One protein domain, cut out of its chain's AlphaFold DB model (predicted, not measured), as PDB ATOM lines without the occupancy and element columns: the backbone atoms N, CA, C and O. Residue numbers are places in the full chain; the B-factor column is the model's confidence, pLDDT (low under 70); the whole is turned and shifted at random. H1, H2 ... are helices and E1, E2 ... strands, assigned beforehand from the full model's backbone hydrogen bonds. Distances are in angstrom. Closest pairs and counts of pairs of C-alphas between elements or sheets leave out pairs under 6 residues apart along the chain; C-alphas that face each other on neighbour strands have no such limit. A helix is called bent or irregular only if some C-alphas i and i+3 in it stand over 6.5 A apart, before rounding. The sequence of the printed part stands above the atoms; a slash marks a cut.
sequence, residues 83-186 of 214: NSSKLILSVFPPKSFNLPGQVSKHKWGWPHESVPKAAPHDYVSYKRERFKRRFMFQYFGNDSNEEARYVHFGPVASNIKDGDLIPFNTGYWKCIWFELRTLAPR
ATOM      1  N   ASN A  83     587.435 401.974 376.830       94.44
ATOM      2  CA  ASN A  83     586.558 400.989 376.195       94.44
ATOM      3  C   ASN A  83     587.216 400.222 375.039       94.44
ATOM      4  O   ASN A  83     586.891 399.058 374.829       94.44
ATOM      5  N   SER A  84     588.180 400.834 374.348       93.62
ATOM      6  CA  SER A  84     588.972 400.202 373.279       93.62
ATOM      7  C   SER A  84     590.301 399.591 373.753       93.62
ATOM      8  O   SER A  84     591.106 399.145 372.936       93.62
ATOM      9  N   SER A  85     590.568 399.569 375.063       93.38
ATOM     10  CA  SER A  85     591.836 399.095 375.632       93.38
ATOM     11  C   SER A  85     591.667 397.894 376.562       93.38
ATOM     12  O   SER A  85     590.574 397.553 377.003       93.38
ATOM     13  N   LYS A  86     592.801 397.293 376.942       91.75
ATOM     14  CA  LYS A  86     592.879 396.236 377.963       91.75
ATOM     15  C   LYS A  86     593.120 396.778 379.381       91.75
ATOM     16  O   LYS A  86     593.537 396.018 380.253       91.75
ATOM     17  N   LEU A  87     592.886 398.074 379.636       94.06
ATOM     18  CA  LEU A  87     593.143 398.689 380.948       94.06
ATOM     19  C   LEU A  87     592.414 397.950 382.077       94.06
ATOM     20  O   LEU A  87     593.007 397.668 383.112       94.06
ATOM     21  N   ILE A  88     591.149 397.601 381.850       92.06
ATOM     22  CA  ILE A  88     590.271 396.986 382.852       92.06
ATOM     23  C   ILE A  88     590.829 395.645 383.339       92.06
ATOM     24  O   ILE A  88     590.881 395.422 384.540       92.06
ATOM     25  N   LEU A  89     591.363 394.813 382.439       91.06
ATOM     26  CA  LEU A  89     591.994 393.535 382.799       91.06
ATOM     27  C   LEU A  89     593.283 393.718 383.619       91.06
ATOM     28  O   LEU A  89     593.643 392.855 384.412       91.06
ATOM     29  N   SER A  90     593.989 394.836 383.427       92.19
ATOM     30  CA  SER A  90     595.208 395.162 384.179       92.19
ATOM     31  C   SER A  90     594.903 395.727 385.567       92.19
ATOM     32  O   SER A  90     595.648 395.485 386.519       92.19
ATOM     33  N   VAL A  91     593.829 396.506 385.677       92.06
ATOM     34  CA  VAL A  91     593.427 397.206 386.902       92.06
ATOM     35  C   VAL A  91     592.569 396.322 387.804       92.06
ATOM     36  O   VAL A  91     592.786 396.298 389.011       92.06
ATOM     37  N   PHE A  92     591.659 395.553 387.210       90.69
ATOM     38  CA  PHE A  92     590.787 394.581 387.862       90.69
ATOM     39  C   PHE A  92     591.028 393.198 387.240       90.69
ATOM     40  O   PHE A  92     590.242 392.759 386.389       90.69
ATOM     41  N   PRO A  93     592.118 392.502 387.617       91.12
ATOM     42  CA  PRO A  93     592.394 391.162 387.121       91.12
ATOM     43  C   PRO A  93     591.259 390.208 387.524       91.12
ATOM     44  O   PRO A  93     590.984 390.089 388.716       91.12
ATOM     45  N   PRO A  94     590.617 389.490 386.586       90.38
ATOM     46  CA  PRO A  94     589.489 388.605 386.902       90.38
ATOM     47  C   PRO A  94     589.812 387.543 387.964       90.38
ATOM     48  O   PRO A  94     589.001 387.266 388.846       90.38
ATOM     49  N   LYS A  95     591.051 387.035 387.952       90.12
ATOM     50  CA  LYS A  95     591.561 386.077 388.944       90.12
ATOM     51  C   LYS A  95     591.469 386.589 390.384       90.12
ATOM     52  O   LYS A  95     591.221 385.798 391.283       90.12
ATOM     53  N   SER A  96     591.609 387.900 390.605       88.94
ATOM     54  CA  SER A  96     591.461 388.522 391.930       88.94
ATOM     55  C   SER A  96     590.027 388.456 392.471       88.94
ATOM     56  O   SER A  96     589.809 388.747 393.641       88.94
ATOM     57  N   PHE A  97     589.057 388.075 391.636       86.50
ATOM     58  CA  PHE A  97     587.630 388.035 391.956       86.50
ATOM     59  C   PHE A  97     587.031 386.630 391.822       86.50
ATOM     60  O   PHE A  97     585.835 386.485 391.583       86.50
ATOM     61  N   ASN A  98     587.868 385.598 391.974       87.56
ATOM     62  CA  ASN A  98     587.516 384.189 391.794       87.56
ATOM     63  C   ASN A  98     586.976 383.847 390.397       87.56
ATOM     64  O   ASN A  98     586.120 382.986 390.268       87.56
ATOM     65  N   LEU A  99     587.461 384.523 389.352       88.94
ATOM     66  CA  LEU A  99     587.148 384.196 387.959       88.94
ATOM     67  C   LEU A  99     588.441 383.746 387.252       88.94
ATOM     68  O   LEU A  99     589.147 384.583 386.678       88.94
ATOM     69  N   PRO A 100     588.827 382.456 387.351       88.94
ATOM     70  CA  PRO A 100     590.089 381.958 386.799       88.94
ATOM     71  C   PRO A 100     590.069 381.789 385.272       88.94
ATOM     72  O   PRO A 100     591.134 381.843 384.649       88.94
ATOM     73  N   GLY A 101     588.882 381.587 384.693       84.38
ATOM     74  CA  GLY A 101     588.669 381.345 383.267       84.38
ATOM     75  C   GLY A 101     588.491 382.611 382.425       84.38
ATOM     76  O   GLY A 101     588.846 383.725 382.819       84.38
ATOM     77  N   GLN A 102     587.936 382.432 381.225       86.12
ATOM     78  CA  GLN A 102     587.565 383.544 380.356       86.12
ATOM     79  C   GLN A 102     586.389 384.315 380.965       86.12
ATOM     80  O   GLN A 102     585.425 383.720 381.441       86.12
ATOM     81  N   VAL A 103     586.467 385.645 380.922       90.19
ATOM     82  CA  VAL A 103     585.391 386.519 381.394       90.19
ATOM     83  C   VAL A 103     584.891 387.427 380.288       90.19
ATOM     84  O   VAL A 103     585.666 387.962 379.491       90.19
ATOM     85  N   SER A 104     583.585 387.644 380.295       90.56
ATOM     86  CA  SER A 104     582.904 388.652 379.503       90.56
ATOM     87  C   SER A 104     582.729 389.914 380.337       90.56
ATOM     88  O   SER A 104     582.360 389.881 381.510       90.56
ATOM     89  N   LYS A 105     583.018 391.055 379.722       91.56
ATOM     90  CA  LYS A 105     582.810 392.383 380.296       91.56
ATOM     91  C   LYS A 105     581.438 392.873 379.857       91.56
ATOM     92  O   LYS A 105     581.131 392.840 378.670       91.56
ATOM     93  N   HIS A 106     580.647 393.357 380.801       91.06
ATOM     94  CA  HIS A 106     579.298 393.839 380.560       91.06
ATOM     95  C   HIS A 106     579.089 395.240 381.134       91.06
ATOM     96  O   HIS A 106     579.682 395.631 382.146       91.06
ATOM     97  N   LYS A 107     578.191 395.975 380.481       91.31
ATOM     98  CA  LYS A 107     577.702 397.280 380.894       91.31
ATOM     99  C   LYS A 107     577.064 397.183 382.267       91.31
ATOM    100  O   LYS A 107     576.399 396.204 382.597       91.31
ATOM    101  N   TRP A 108     577.262 398.238 383.045       88.50
ATOM    102  CA  TRP A 108     576.605 398.418 384.327       88.50
ATOM    103  C   TRP A 108     575.080 398.294 384.189       88.50
ATOM    104  O   TRP A 108     574.471 399.009 383.394       88.50
ATOM    105  N   GLY A 109     574.484 397.366 384.943       82.19
ATOM    106  CA  GLY A 109     573.064 397.022 384.817       82.19
ATOM    107  C   GLY A 109     572.094 398.021 385.451       82.19
ATOM    108  O   GLY A 109     570.912 398.010 385.118       82.19
ATOM    109  N   TRP A 110     572.568 398.900 386.339       85.12
ATOM    110  CA  TRP A 110     571.714 399.854 387.050       85.12
ATOM    111  C   TRP A 110     571.714 401.231 386.376       85.12
ATOM    112  O   TRP A 110     572.759 401.673 385.889       85.12
ATOM    113  N   PRO A 111     570.577 401.954 386.390       81.88
ATOM    114  CA  PRO A 111     570.526 403.331 385.917       81.88
ATOM    115  C   PRO A 111     571.545 404.208 386.654       81.88
ATOM    116  O   PRO A 111     571.537 404.289 387.880       81.88
ATOM    117  N   HIS A 112     572.429 404.867 385.905       83.31
ATOM    118  CA  HIS A 112     573.401 405.810 386.450       83.31
ATOM    119  C   HIS A 112     573.706 406.893 385.409       83.31
ATOM    120  O   HIS A 112     573.881 406.582 384.233       83.31
ATOM    121  N   GLU A 113     573.802 408.158 385.826       82.00
ATOM    122  CA  GLU A 113     573.968 409.310 384.918       82.00
ATOM    123  C   GLU A 113     575.212 409.206 384.022       82.00
ATOM    124  O   GLU A 113     575.211 409.647 382.878       82.00
ATOM    125  N   SER A 114     576.278 408.582 384.525       79.81
ATOM    126  CA  SER A 114     577.534 408.387 383.785       79.81
ATOM    127  C   SER A 114     577.540 407.174 382.846       79.81
ATOM    128  O   SER A 114     578.586 406.857 382.275       79.81
ATOM    129  N   VAL A 115     576.426 406.446 382.735       85.56
ATOM    130  CA  VAL A 115     576.271 405.289 381.847       85.56
ATOM    131  C   VAL A 115     575.225 405.650 380.791       85.56
ATOM    132  O   VAL A 115     574.027 405.614 381.077       85.56
ATOM    133  N   PRO A 116     575.638 406.008 379.561       86.44
ATOM    134  CA  PRO A 116     574.690 406.361 378.514       86.44
ATOM    135  C   PRO A 116     573.746 405.193 378.209       86.44
ATOM    136  O   PRO A 116     574.184 404.050 378.051       86.44
ATOM    137  N   LYS A 117     572.445 405.474 378.061       84.12
ATOM    138  CA  LYS A 117     571.447 404.442 377.723       84.12
ATOM    139  C   LYS A 117     571.812 403.703 376.429       84.12
ATOM    140  O   LYS A 117     571.747 402.476 376.391       84.12
ATOM    141  N   ALA A 118     572.288 404.450 375.432       87.56
ATOM    142  CA  ALA A 118     572.721 403.953 374.126       87.56
ATOM    143  C   ALA A 118     574.098 403.254 374.122       87.56
ATOM    144  O   ALA A 118     574.552 402.818 373.069       87.56
ATOM    145  N   ALA A 119     574.791 403.159 375.263       87.81
ATOM    146  CA  ALA A 119     576.104 402.522 375.311       87.81
ATOM    147  C   ALA A 119     576.012 401.003 375.035       87.81
ATOM    148  O   ALA A 119     575.034 400.372 375.464       87.81
ATOM    149  N   PRO A 120     577.024 400.406 374.373       91.19
ATOM    150  CA  PRO A 120     577.024 398.990 374.006       91.19
ATOM    151  C   PRO A 120     577.012 398.062 375.227       91.19
ATOM    152  O   PRO A 120     577.277 398.477 376.358       91.19
ATOM    153  N   HIS A 121     576.705 396.783 375.000       90.00
ATOM    154  CA  HIS A 121     576.570 395.786 376.068       90.00
ATOM    155  C   HIS A 121     577.851 395.526 376.857       90.00
ATOM    156  O   HIS A 121     577.742 395.043 377.974       90.00
ATOM    157  N   ASP A 122     579.025 395.845 376.323       91.38
ATOM    158  CA  ASP A 122     580.324 395.658 376.968       91.38
ATOM    159  C   ASP A 122     580.924 396.982 377.487       91.38
ATOM    160  O   ASP A 122     582.093 397.046 377.874       91.38
ATOM    161  N   TYR A 123     580.139 398.060 377.490       93.50
ATOM    162  CA  TYR A 123     580.604 399.390 377.862       93.50
ATOM    163  C   TYR A 123     581.087 399.480 379.313       93.50
ATOM    164  O   TYR A 123     580.463 398.961 380.236       93.50
ATOM    165  N   VAL A 124     582.151 400.246 379.528       93.12
ATOM    166  CA  VAL A 124     582.674 400.592 380.848       93.12
ATOM    167  C   VAL A 124     582.615 402.086 381.045       93.12
ATOM    168  O   VAL A 124     583.230 402.858 380.305       93.12
ATOM    169  N   SER A 125     581.900 402.488 382.093       92.81
ATOM    170  CA  SER A 125     581.931 403.868 382.555       92.81
ATOM    171  C   SER A 125     583.240 404.100 383.288       92.81
ATOM    172  O   SER A 125     583.602 403.331 384.181       92.81
ATOM    173  N   TYR A 126     583.936 405.168 382.920       93.69
ATOM    174  CA  TYR A 126     585.161 405.601 383.571       93.69
ATOM    175  C   TYR A 126     585.046 407.074 383.941       93.69
ATOM    176  O   TYR A 126     584.818 407.923 383.083       93.69
ATOM    177  N   LYS A 127     585.217 407.400 385.222       91.62
ATOM    178  CA  LYS A 127     585.116 408.773 385.714       91.62
ATOM    179  C   LYS A 127     586.385 409.184 386.445       91.62
ATOM    180  O   LYS A 127     586.836 408.527 387.386       91.62
ATOM    181  N   ARG A 128     586.933 410.328 386.031       91.56
ATOM    182  CA  ARG A 128     588.095 410.961 386.663       91.56
ATOM    183  C   ARG A 128     587.647 411.956 387.723       91.56
ATOM    184  O   ARG A 128     587.165 413.044 387.391       91.56
ATOM    185  N   GLU A 129     587.857 411.597 388.982       88.94
ATOM    186  CA  GLU A 129     587.601 412.433 390.154       88.94
ATOM    187  C   GLU A 129     588.931 412.875 390.796       88.94
ATOM    188  O   GLU A 129     590.010 412.348 390.499       88.94
ATOM    189  N   ARG A 130     588.898 413.898 391.654       84.94
ATOM    190  CA  ARG A 130     590.109 414.337 392.360       84.94
ATOM    191  C   ARG A 130     590.572 413.204 393.284       84.94
ATOM    192  O   ARG A 130     589.791 412.759 394.114       84.94
ATOM    193  N   PHE A 131     591.814 412.743 393.114       86.94
ATOM    194  CA  PHE A 131     592.396 411.603 393.848       86.94
ATOM    195  C   PHE A 131     591.590 410.303 393.766       86.94
ATOM    196  O   PHE A 131     591.683 409.457 394.647       86.94
ATOM    197  N   LYS A 132     590.773 410.132 392.727       90.62
ATOM    198  CA  LYS A 132     589.914 408.958 392.618       90.62
ATOM    199  C   LYS A 132     589.608 408.636 391.161       90.62
ATOM    200  O   LYS A 132     589.448 409.544 390.342       90.62
ATOM    201  N   ARG A 133     589.564 407.353 390.815       92.56
ATOM    202  CA  ARG A 133     589.131 406.860 389.500       92.56
ATOM    203  C   ARG A 133     588.026 405.850 389.691       92.56
ATOM    204  O   ARG A 133     588.246 404.852 390.362       92.56
ATOM    205  N   ARG A 134     586.860 406.132 389.121       91.38
ATOM    206  CA  ARG A 134     585.677 405.293 389.279       91.38
ATOM    207  C   ARG A 134     585.393 404.537 387.998       91.38
ATOM    208  O   ARG A 134     585.275 405.147 386.938       91.38
ATOM    209  N   PHE A 135     585.231 403.234 388.131       92.12
ATOM    210  CA  PHE A 135     584.796 402.316 387.098       92.12
ATOM    211  C   PHE A 135     583.395 401.813 387.422       92.12
ATOM    212  O   PHE A 135     583.101 401.499 388.576       92.12
ATOM    213  N   MET A 136     582.544 401.734 386.399       91.25
ATOM    214  CA  MET A 136     581.261 401.038 386.495       91.25
ATOM    215  C   MET A 136     581.106 400.059 385.344       91.25
ATOM    216  O   MET A 136     581.043 400.470 384.181       91.25
ATOM    217  N   PHE A 137     581.089 398.776 385.687       91.81
ATOM    218  CA  PHE A 137     580.934 397.645 384.775       91.81
ATOM    219  C   PHE A 137     580.697 396.366 385.585       91.81
ATOM    220  O   PHE A 137     580.703 396.385 386.818       91.81
ATOM    221  N   GLN A 138     580.504 395.246 384.902       90.00
ATOM    222  CA  GLN A 138     580.444 393.937 385.539       90.00
ATOM    223  C   GLN A 138     581.209 392.895 384.717       90.00
ATOM    224  O   GLN A 138     581.237 392.965 383.489       90.00
ATOM    225  N   TYR A 139     581.840 391.939 385.390       91.50
ATOM    226  CA  TYR A 139     582.315 390.712 384.765       91.50
ATOM    227  C   TYR A 139     581.259 389.621 384.885       91.50
ATOM    228  O   TYR A 139     580.576 389.517 385.904       91.50
ATOM    229  N   PHE A 140     581.174 388.799 383.850       90.62
ATOM    230  CA  PHE A 140     580.454 387.538 383.838       90.62
ATOM    231  C   PHE A 140     581.418 386.434 383.413       90.62
ATOM    232  O   PHE A 140     582.123 386.577 382.413       90.62
ATOM    233  N   GLY A 141     581.470 385.352 384.173       90.75
ATOM    234  CA  GLY A 141     582.288 384.191 383.851       90.75
ATOM    235  C   GLY A 141     582.075 383.083 384.867       90.75
ATOM    236  O   GLY A 141     581.285 383.238 385.798       90.75
ATOM    237  N   ASN A 142     582.799 381.986 384.691       90.81
ATOM    238  CA  ASN A 142     582.741 380.861 385.613       90.81
ATOM    239  C   ASN A 142     583.776 381.034 386.723       90.81
ATOM    240  O   ASN A 142     584.886 381.529 386.483       90.81
ATOM    241  N   ASP A 143     583.403 380.639 387.933       87.69
ATOM    242  CA  ASP A 143     584.296 380.643 389.077       87.69
ATOM    243  C   ASP A 143     585.170 379.374 389.144       87.69
ATOM    244  O   ASP A 143     585.252 378.597 388.192       87.69
ATOM    245  N   SER A 144     585.892 379.187 390.250       88.19
ATOM    246  CA  SER A 144     586.746 378.012 390.466       88.19
ATOM    247  C   SER A 144     585.996 376.675 390.519       88.19
ATOM    248  O   SER A 144     586.631 375.643 390.333       88.19
ATOM    249  N   ASN A 145     584.685 376.692 390.764       89.88
ATOM    250  CA  ASN A 145     583.820 375.513 390.815       89.88
ATOM    251  C   ASN A 145     583.015 375.338 389.515       89.88
ATOM    252  O   ASN A 145     582.063 374.565 389.484       89.88
ATOM    253  N   GLU A 146     583.383 376.068 388.458       84.88
ATOM    254  CA  GLU A 146     582.658 376.145 387.186       84.88
ATOM    255  C   GLU A 146     581.241 376.741 387.291       84.88
ATOM    256  O   GLU A 146     580.455 376.656 386.346       84.88
ATOM    257  N   GLU A 147     580.922 377.425 388.392       88.56
ATOM    258  CA  GLU A 147     579.623 378.067 388.580       88.56
ATOM    259  C   GLU A 147     579.599 379.467 387.956       88.56
ATOM    260  O   GLU A 147     580.546 380.254 388.067       88.56
ATOM    261  N   ALA A 148     578.489 379.805 387.294       86.81
ATOM    262  CA  ALA A 148     578.313 381.104 386.654       86.81
ATOM    263  C   ALA A 148     578.225 382.221 387.704       86.81
ATOM    264  O   ALA A 148     577.330 382.239 388.551       86.81
ATOM    265  N   ARG A 149     579.123 383.205 387.615       86.44
ATOM    266  CA  ARG A 149     579.251 384.284 388.594       86.44
ATOM    267  C   ARG A 149     579.278 385.658 387.936       86.44
ATOM    268  O   ARG A 149     579.982 385.905 386.956       86.44
ATOM    269  N   TYR A 150     578.549 386.586 388.556       86.62
ATOM    270  CA  TYR A 150     578.620 388.009 388.249       86.62
ATOM    271  C   TYR A 150     579.459 388.743 389.291       86.62
ATOM    272  O   TYR A 150     579.250 388.613 390.500       86.62
ATOM    273  N   VAL A 151     580.404 389.547 388.812       87.44
ATOM    274  CA  VAL A 151     581.216 390.433 389.649       87.44
ATOM    275  C   VAL A 151     580.955 391.866 389.220       87.44
ATOM    276  O   VAL A 151     581.249 392.250 388.093       87.44
ATOM    277  N   HIS A 152     580.387 392.656 390.121       88.06
ATOM    278  CA  HIS A 152     579.929 394.012 389.845       88.06
ATOM    279  C   HIS A 152     580.904 395.039 390.423       88.06
ATOM    280  O   HIS A 152     581.306 394.922 391.576       88.06
ATOM    281  N   PHE A 153     581.227 396.073 389.647       87.69
ATOM    282  CA  PHE A 153     582.057 397.199 390.070       87.69
ATOM    283  C   PHE A 153     581.223 398.478 389.994       87.69
ATOM    284  O   PHE A 153     580.846 398.887 388.899       87.69
ATOM    285  N   GLY A 154     580.909 399.106 391.130       82.12
ATOM    286  CA  GLY A 154     580.127 400.347 391.159       82.12
ATOM    287  C   GLY A 154     579.438 400.619 392.504       82.12
ATOM    288  O   GLY A 154     579.467 399.772 393.390       82.12
ATOM    289  N   PRO A 155     578.806 401.796 392.678       71.81
ATOM    290  CA  PRO A 155     578.309 402.274 393.976       71.81
ATOM    291  C   PRO A 155     577.042 401.578 394.513       71.81
ATOM    292  O   PRO A 155     576.652 401.859 395.640       71.81
ATOM    293  N   VAL A 156     576.382 400.712 393.729       63.56
ATOM    294  CA  VAL A 156     575.040 400.174 394.056       63.56
ATOM    295  C   VAL A 156     575.018 398.652 394.263       63.56
ATOM    296  O   VAL A 156     574.090 398.147 394.885       63.56
ATOM    297  N   ALA A 157     576.027 397.900 393.807       55.03
ATOM    298  CA  ALA A 157     576.024 396.439 393.930       55.03
ATOM    299  C   ALA A 157     576.905 395.958 395.094       55.03
ATOM    300  O   ALA A 157     578.056 396.359 395.239       55.03
ATOM    301  N   SER A 158     576.352 395.066 395.911       46.59
ATOM    302  CA  SER A 158     576.849 394.652 397.228       46.59
ATOM    303  C   SER A 158     577.961 393.596 397.232       46.59
ATOM    304  O   SER A 158     578.405 393.222 398.312       46.59
ATOM    305  N   ASN A 159     578.456 393.137 396.076       51.84
ATOM    306  CA  ASN A 159     579.456 392.058 396.048       51.84
ATOM    307  C   ASN A 159     580.914 392.525 395.977       51.84
ATOM    308  O   ASN A 159     581.782 391.761 396.382       51.84
ATOM    309  N   ILE A 160     581.193 393.760 395.543       51.94
ATOM    310  CA  ILE A 160     582.502 394.416 395.678       51.94
ATOM    311  C   ILE A 160     582.248 395.915 395.817       51.94
ATOM    312  O   ILE A 160     581.931 396.599 394.842       51.94
ATOM    313  N   LYS A 161     582.397 396.440 397.037       53.50
ATOM    314  CA  LYS A 161     582.667 397.870 397.187       53.50
ATOM    315  C   LYS A 161     583.959 398.155 396.428       53.50
ATOM    316  O   LYS A 161     584.937 397.438 396.591       53.50
ATOM    317  N   ASP A 162     583.929 399.212 395.628       65.06
ATOM    318  CA  ASP A 162     585.097 399.862 395.039       65.06
ATOM    319  C   ASP A 162     585.478 399.395 393.622       65.06
ATOM    320  O   ASP A 162     586.595 398.977 393.332       65.06
ATOM    321  N   GLY A 163     584.611 399.741 392.661       72.75
ATOM    322  CA  GLY A 163     585.084 400.196 391.339       72.75
ATOM    323  C   GLY A 163     585.925 401.488 391.414       72.75
ATOM    324  O   GLY A 163     586.256 402.091 390.399       72.75
ATOM    325  N   ASP A 164     586.246 401.937 392.624       88.38
ATOM    326  CA  ASP A 164     586.929 403.159 392.968       88.38
ATOM    327  C   ASP A 164     588.395 402.873 393.300       88.38
ATOM    328  O   ASP A 164     588.724 402.096 394.188       88.38
ATOM    329  N   LEU A 165     589.295 403.559 392.609       88.50
ATOM    330  CA  LEU A 165     590.729 403.463 392.831       88.50
ATOM    331  C   LEU A 165     591.221 404.777 393.410       88.50
ATOM    332  O   LEU A 165     590.965 405.845 392.847       88.50
ATOM    333  N   ILE A 166     591.951 404.682 394.515       91.19
ATOM    334  CA  ILE A 166     592.561 405.802 395.239       91.19
ATOM    335  C   ILE A 166     594.093 405.707 395.162       91.19
ATOM    336  O   ILE A 166     594.599 404.632 394.844       91.19
ATOM    337  N   PRO A 167     594.862 406.768 395.475       91.50
ATOM    338  CA  PRO A 167     596.310 406.807 395.249       91.50
ATOM    339  C   PRO A 167     597.110 405.710 395.959       91.50
ATOM    340  O   PRO A 167     598.199 405.365 395.514       91.50
ATOM    341  N   PHE A 168     596.567 405.133 397.030       88.69
ATOM    342  CA  PHE A 168     597.183 404.012 397.741       88.69
ATOM    343  C   PHE A 168     597.033 402.661 397.012       88.69
ATOM    344  O   PHE A 168     597.696 401.696 397.371       88.69
ATOM    345  N   ASN A 169     596.191 402.576 395.977       86.31
ATOM    346  CA  ASN A 169     595.986 401.377 395.166       86.31
ATOM    347  C   ASN A 169     596.895 401.407 393.921       86.31
ATOM    348  O   ASN A 169     596.922 402.387 393.175       86.31
ATOM    349  N   THR A 170     597.601 400.313 393.630       88.88
ATOM    350  CA  THR A 170     598.445 400.197 392.423       88.88
ATOM    351  C   THR A 170     597.643 400.349 391.122       88.88
ATOM    352  O   THR A 170     598.147 400.894 390.137       88.88
ATOM    353  N   GLY A 171     596.369 399.947 391.123       90.69
ATOM    354  CA  GLY A 171     595.411 400.173 390.043       90.69
ATOM    355  C   GLY A 171     595.208 401.652 389.715       90.69
ATOM    356  O   GLY A 171     595.092 401.999 388.542       90.69
ATOM    357  N   TYR A 172     595.261 402.544 390.710       92.75
ATOM    358  CA  TYR A 172     595.177 403.987 390.472       92.75
ATOM    359  C   TYR A 172     596.342 404.473 389.610       92.75
ATOM    360  O   TYR A 172     596.131 405.161 388.615       92.75
ATOM    361  N   TRP A 173     597.569 404.063 389.933       93.81
ATOM    362  CA  TRP A 173     598.753 404.451 389.165       93.81
ATOM    363  C   TRP A 173     598.759 403.856 387.757       93.81
ATOM    364  O   TRP A 173     599.164 404.536 386.817       93.81
ATOM    365  N   LYS A 174     598.218 402.643 387.576       94.75
ATOM    366  CA  LYS A 174     597.960 402.078 386.240       94.75
ATOM    367  C   LYS A 174     597.000 402.958 385.433       94.75
ATOM    368  O   LYS A 174     597.253 403.195 384.251       94.75
ATOM    369  N   CYS A 175     595.946 403.490 386.056       94.56
ATOM    370  CA  CYS A 175     595.047 404.452 385.415       94.56
ATOM    371  C   CYS A 175     595.749 405.771 385.082       94.56
ATOM    372  O   CYS A 175     595.612 406.249 383.962       94.56
ATOM    373  N   ILE A 176     596.535 406.340 386.002       94.44
ATOM    374  CA  ILE A 176     597.297 407.574 385.741       94.44
ATOM    375  C   ILE A 176     598.264 407.379 384.573       94.44
ATOM    376  O   ILE A 176     598.301 408.193 383.655       94.44
ATOM    377  N   TRP A 177     599.004 406.274 384.561       94.38
ATOM    378  CA  TRP A 177     599.919 405.952 383.474       94.38
ATOM    379  C   TRP A 177     599.198 405.801 382.131       94.38
ATOM    380  O   TRP A 177     599.656 406.311 381.108       94.38
ATOM    381  N   PHE A 178     598.042 405.139 382.129       95.94
ATOM    382  CA  PHE A 178     597.194 405.020 380.949       95.94
ATOM    383  C   PHE A 178     596.685 406.378 380.448       95.94
ATOM    384  O   PHE A 178     596.731 406.647 379.246       95.94
ATOM    385  N   GLU A 179     596.231 407.248 381.352       94.19
ATOM    386  CA  GLU A 179     595.807 408.611 381.026       94.19
ATOM    387  C   GLU A 179     596.951 409.406 380.406       94.19
ATOM    388  O   GLU A 179     596.773 410.001 379.346       94.19
ATOM    389  N   LEU A 180     598.140 409.363 381.012       91.38
ATOM    390  CA  LEU A 180     599.327 410.034 380.488       91.38
ATOM    391  C   LEU A 180     599.678 409.528 379.089       91.38
ATOM    392  O   LEU A 180     599.833 410.333 378.180       91.38
ATOM    393  N   ARG A 181     599.712 408.208 378.871       92.88
ATOM    394  CA  ARG A 181     599.958 407.633 377.537       92.88
ATOM    395  C   ARG A 181     598.891 408.000 376.508       92.88
ATOM    396  O   ARG A 181     599.189 408.057 375.321       92.88
ATOM    397  N   THR A 182     597.657 408.229 376.947       91.25
ATOM    398  CA  THR A 182     596.547 408.611 376.064       91.25
ATOM    399  C   THR A 182     596.608 410.092 375.690       91.25
ATOM    400  O   THR A 182     596.301 410.455 374.555       91.25
ATOM    401  N   LEU A 183     596.995 410.951 376.636       90.00
ATOM    402  CA  LEU A 183     596.945 412.404 376.487       90.00
ATOM    403  C   LEU A 183     598.262 413.013 375.998       90.00
ATOM    404  O   LEU A 183     598.220 413.941 375.198       90.00
ATOM    405  N   ALA A 184     599.412 412.505 376.445       85.81
ATOM    406  CA  ALA A 184     600.720 413.093 376.153       85.81
ATOM    407  C   ALA A 184     601.048 413.159 374.648       85.81
ATOM    408  O   ALA A 184     601.509 414.208 374.210       85.81
ATOM    409  N   PRO A 185     600.753 412.138 373.816       86.56
ATOM    410  CA  PRO A 185     600.980 412.250 372.371       86.56
ATOM    411  C   PRO A 185     600.100 413.318 371.712       86.56
ATOM    412  O   PRO A 185     600.478 413.896 370.708       86.56
ATOM    413  N   ARG A 186     598.927 413.602 372.292       82.00
ATOM    414  CA  ARG A 186     597.933 414.550 371.763       82.00
ATOM    415  C   ARG A 186     598.099 415.958 372.331       82.00
ATOM    416  O   ARG A 186     597.228 416.802 372.147       82.00
TER     417      ARG A 186
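Overview. This is residues 83 to 186 of the 214 residues of an uncharacterized protein of Serratia proteamaculans (UniProt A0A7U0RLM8). A strongly twisted sheet of four strands is built round one long, bent strand, E3, and three helices, H3, H1 and H2, make a row over one side of it with light contact. A large loop, residues 107 to 124, lies on the far side of the sheet from the helices, and the last part of H3, residues 180 to 186, sticks out at one end. The printed part has 104 residues with three named helices and four named strands, in the order H1 H2 E1 E2 E3 E4 H3, of mixed class, helices and strands. The sheet is branched, and its neighbour pairs are antiparallel. The whole is compact, with a radius of gyration of the C-alphas of 13.8 A, and spans 44 by 29 by 23 A.

Arrangement. Start from Asn 83 and come to H1, residues 87 to 91, which meets H2, residues 94 to 97, only through their tight link of 2 residues. Next come the strands of the branched sheet: E1, residues 103 to 106; E2, residues 125 to 129; E3, residues 132 to 142; and E4, residues 148 to 153. H1 only grazes this sheet with residues 88 to 89, and H2 only grazes it with residues 94 to 97. Look at Phe 97 and Val 151, the closest C-alphas of H2 and E4, 7.2 A apart. E1 and E2 lie on one side of E3 and E4 on the other side. E3 bends by 54 degrees at residue 136, and its pairing is staggered: residues 132 to 136 pair with E2, 137 to 142 with E4 and 138 to 141 with E1. E1 and E3 are antiparallel at 127 degrees; find N 104 and O 140 within hydrogen-bond range at 2.8 A. E2, E3 and E4 form a meander, each strand the antiparallel neighbour of the one before. In the hairpin of E2 and E3, N 127 and O 134 are 2.8 A apart; in the hairpin of E3 and E4, N 139 and O 151 are 2.8 A apart. Beyond E4, residues 164 to 165 make a short antiparallel pairing with residues 133 to 134 of E3. The last element, H3, residues 170 to 186, touches H1 with residues 171 to 178 alone; the closest C-alphas, of Val 91 and Gly 171, are 4.8 A apart. H3 only grazes the sheet, with residues 171 to 179, and is apart from H2. Every O i to N i+4 pair is within hydrogen-bond range in H1, 11 of 13 are in H3, and H2 is too short for such a pair.

Along the chain. Find C-alpha 87 at (593.143, 398.689, 380.948), where H1 begins; H2 and E1 follow as short elements of 4 residues each. E2 runs 12.8 A from first to last C-alpha. From C-alpha 132 at (589.914, 408.958, 392.618), E3 runs 29.8 A to C-alpha 142, and E4 then runs 16.9 A. H3 runs 25.2 A to C-alpha 186 at (597.933, 414.550, 371.763); it is irregular, but only just, with C-alphas 182 and 185 6.8 A apart.

Size, cuts and confidence. The two C-alphas farthest apart are those of Asn 145 and Arg 186, at 45.7 A. The printed part has no cut. Look for two long links, 18 residues from E1 to E2 and 16 residues from E4 to H3. The mean pLDDT of the printed part is 86.9, and the values under 70 are those of residues 156 to 162.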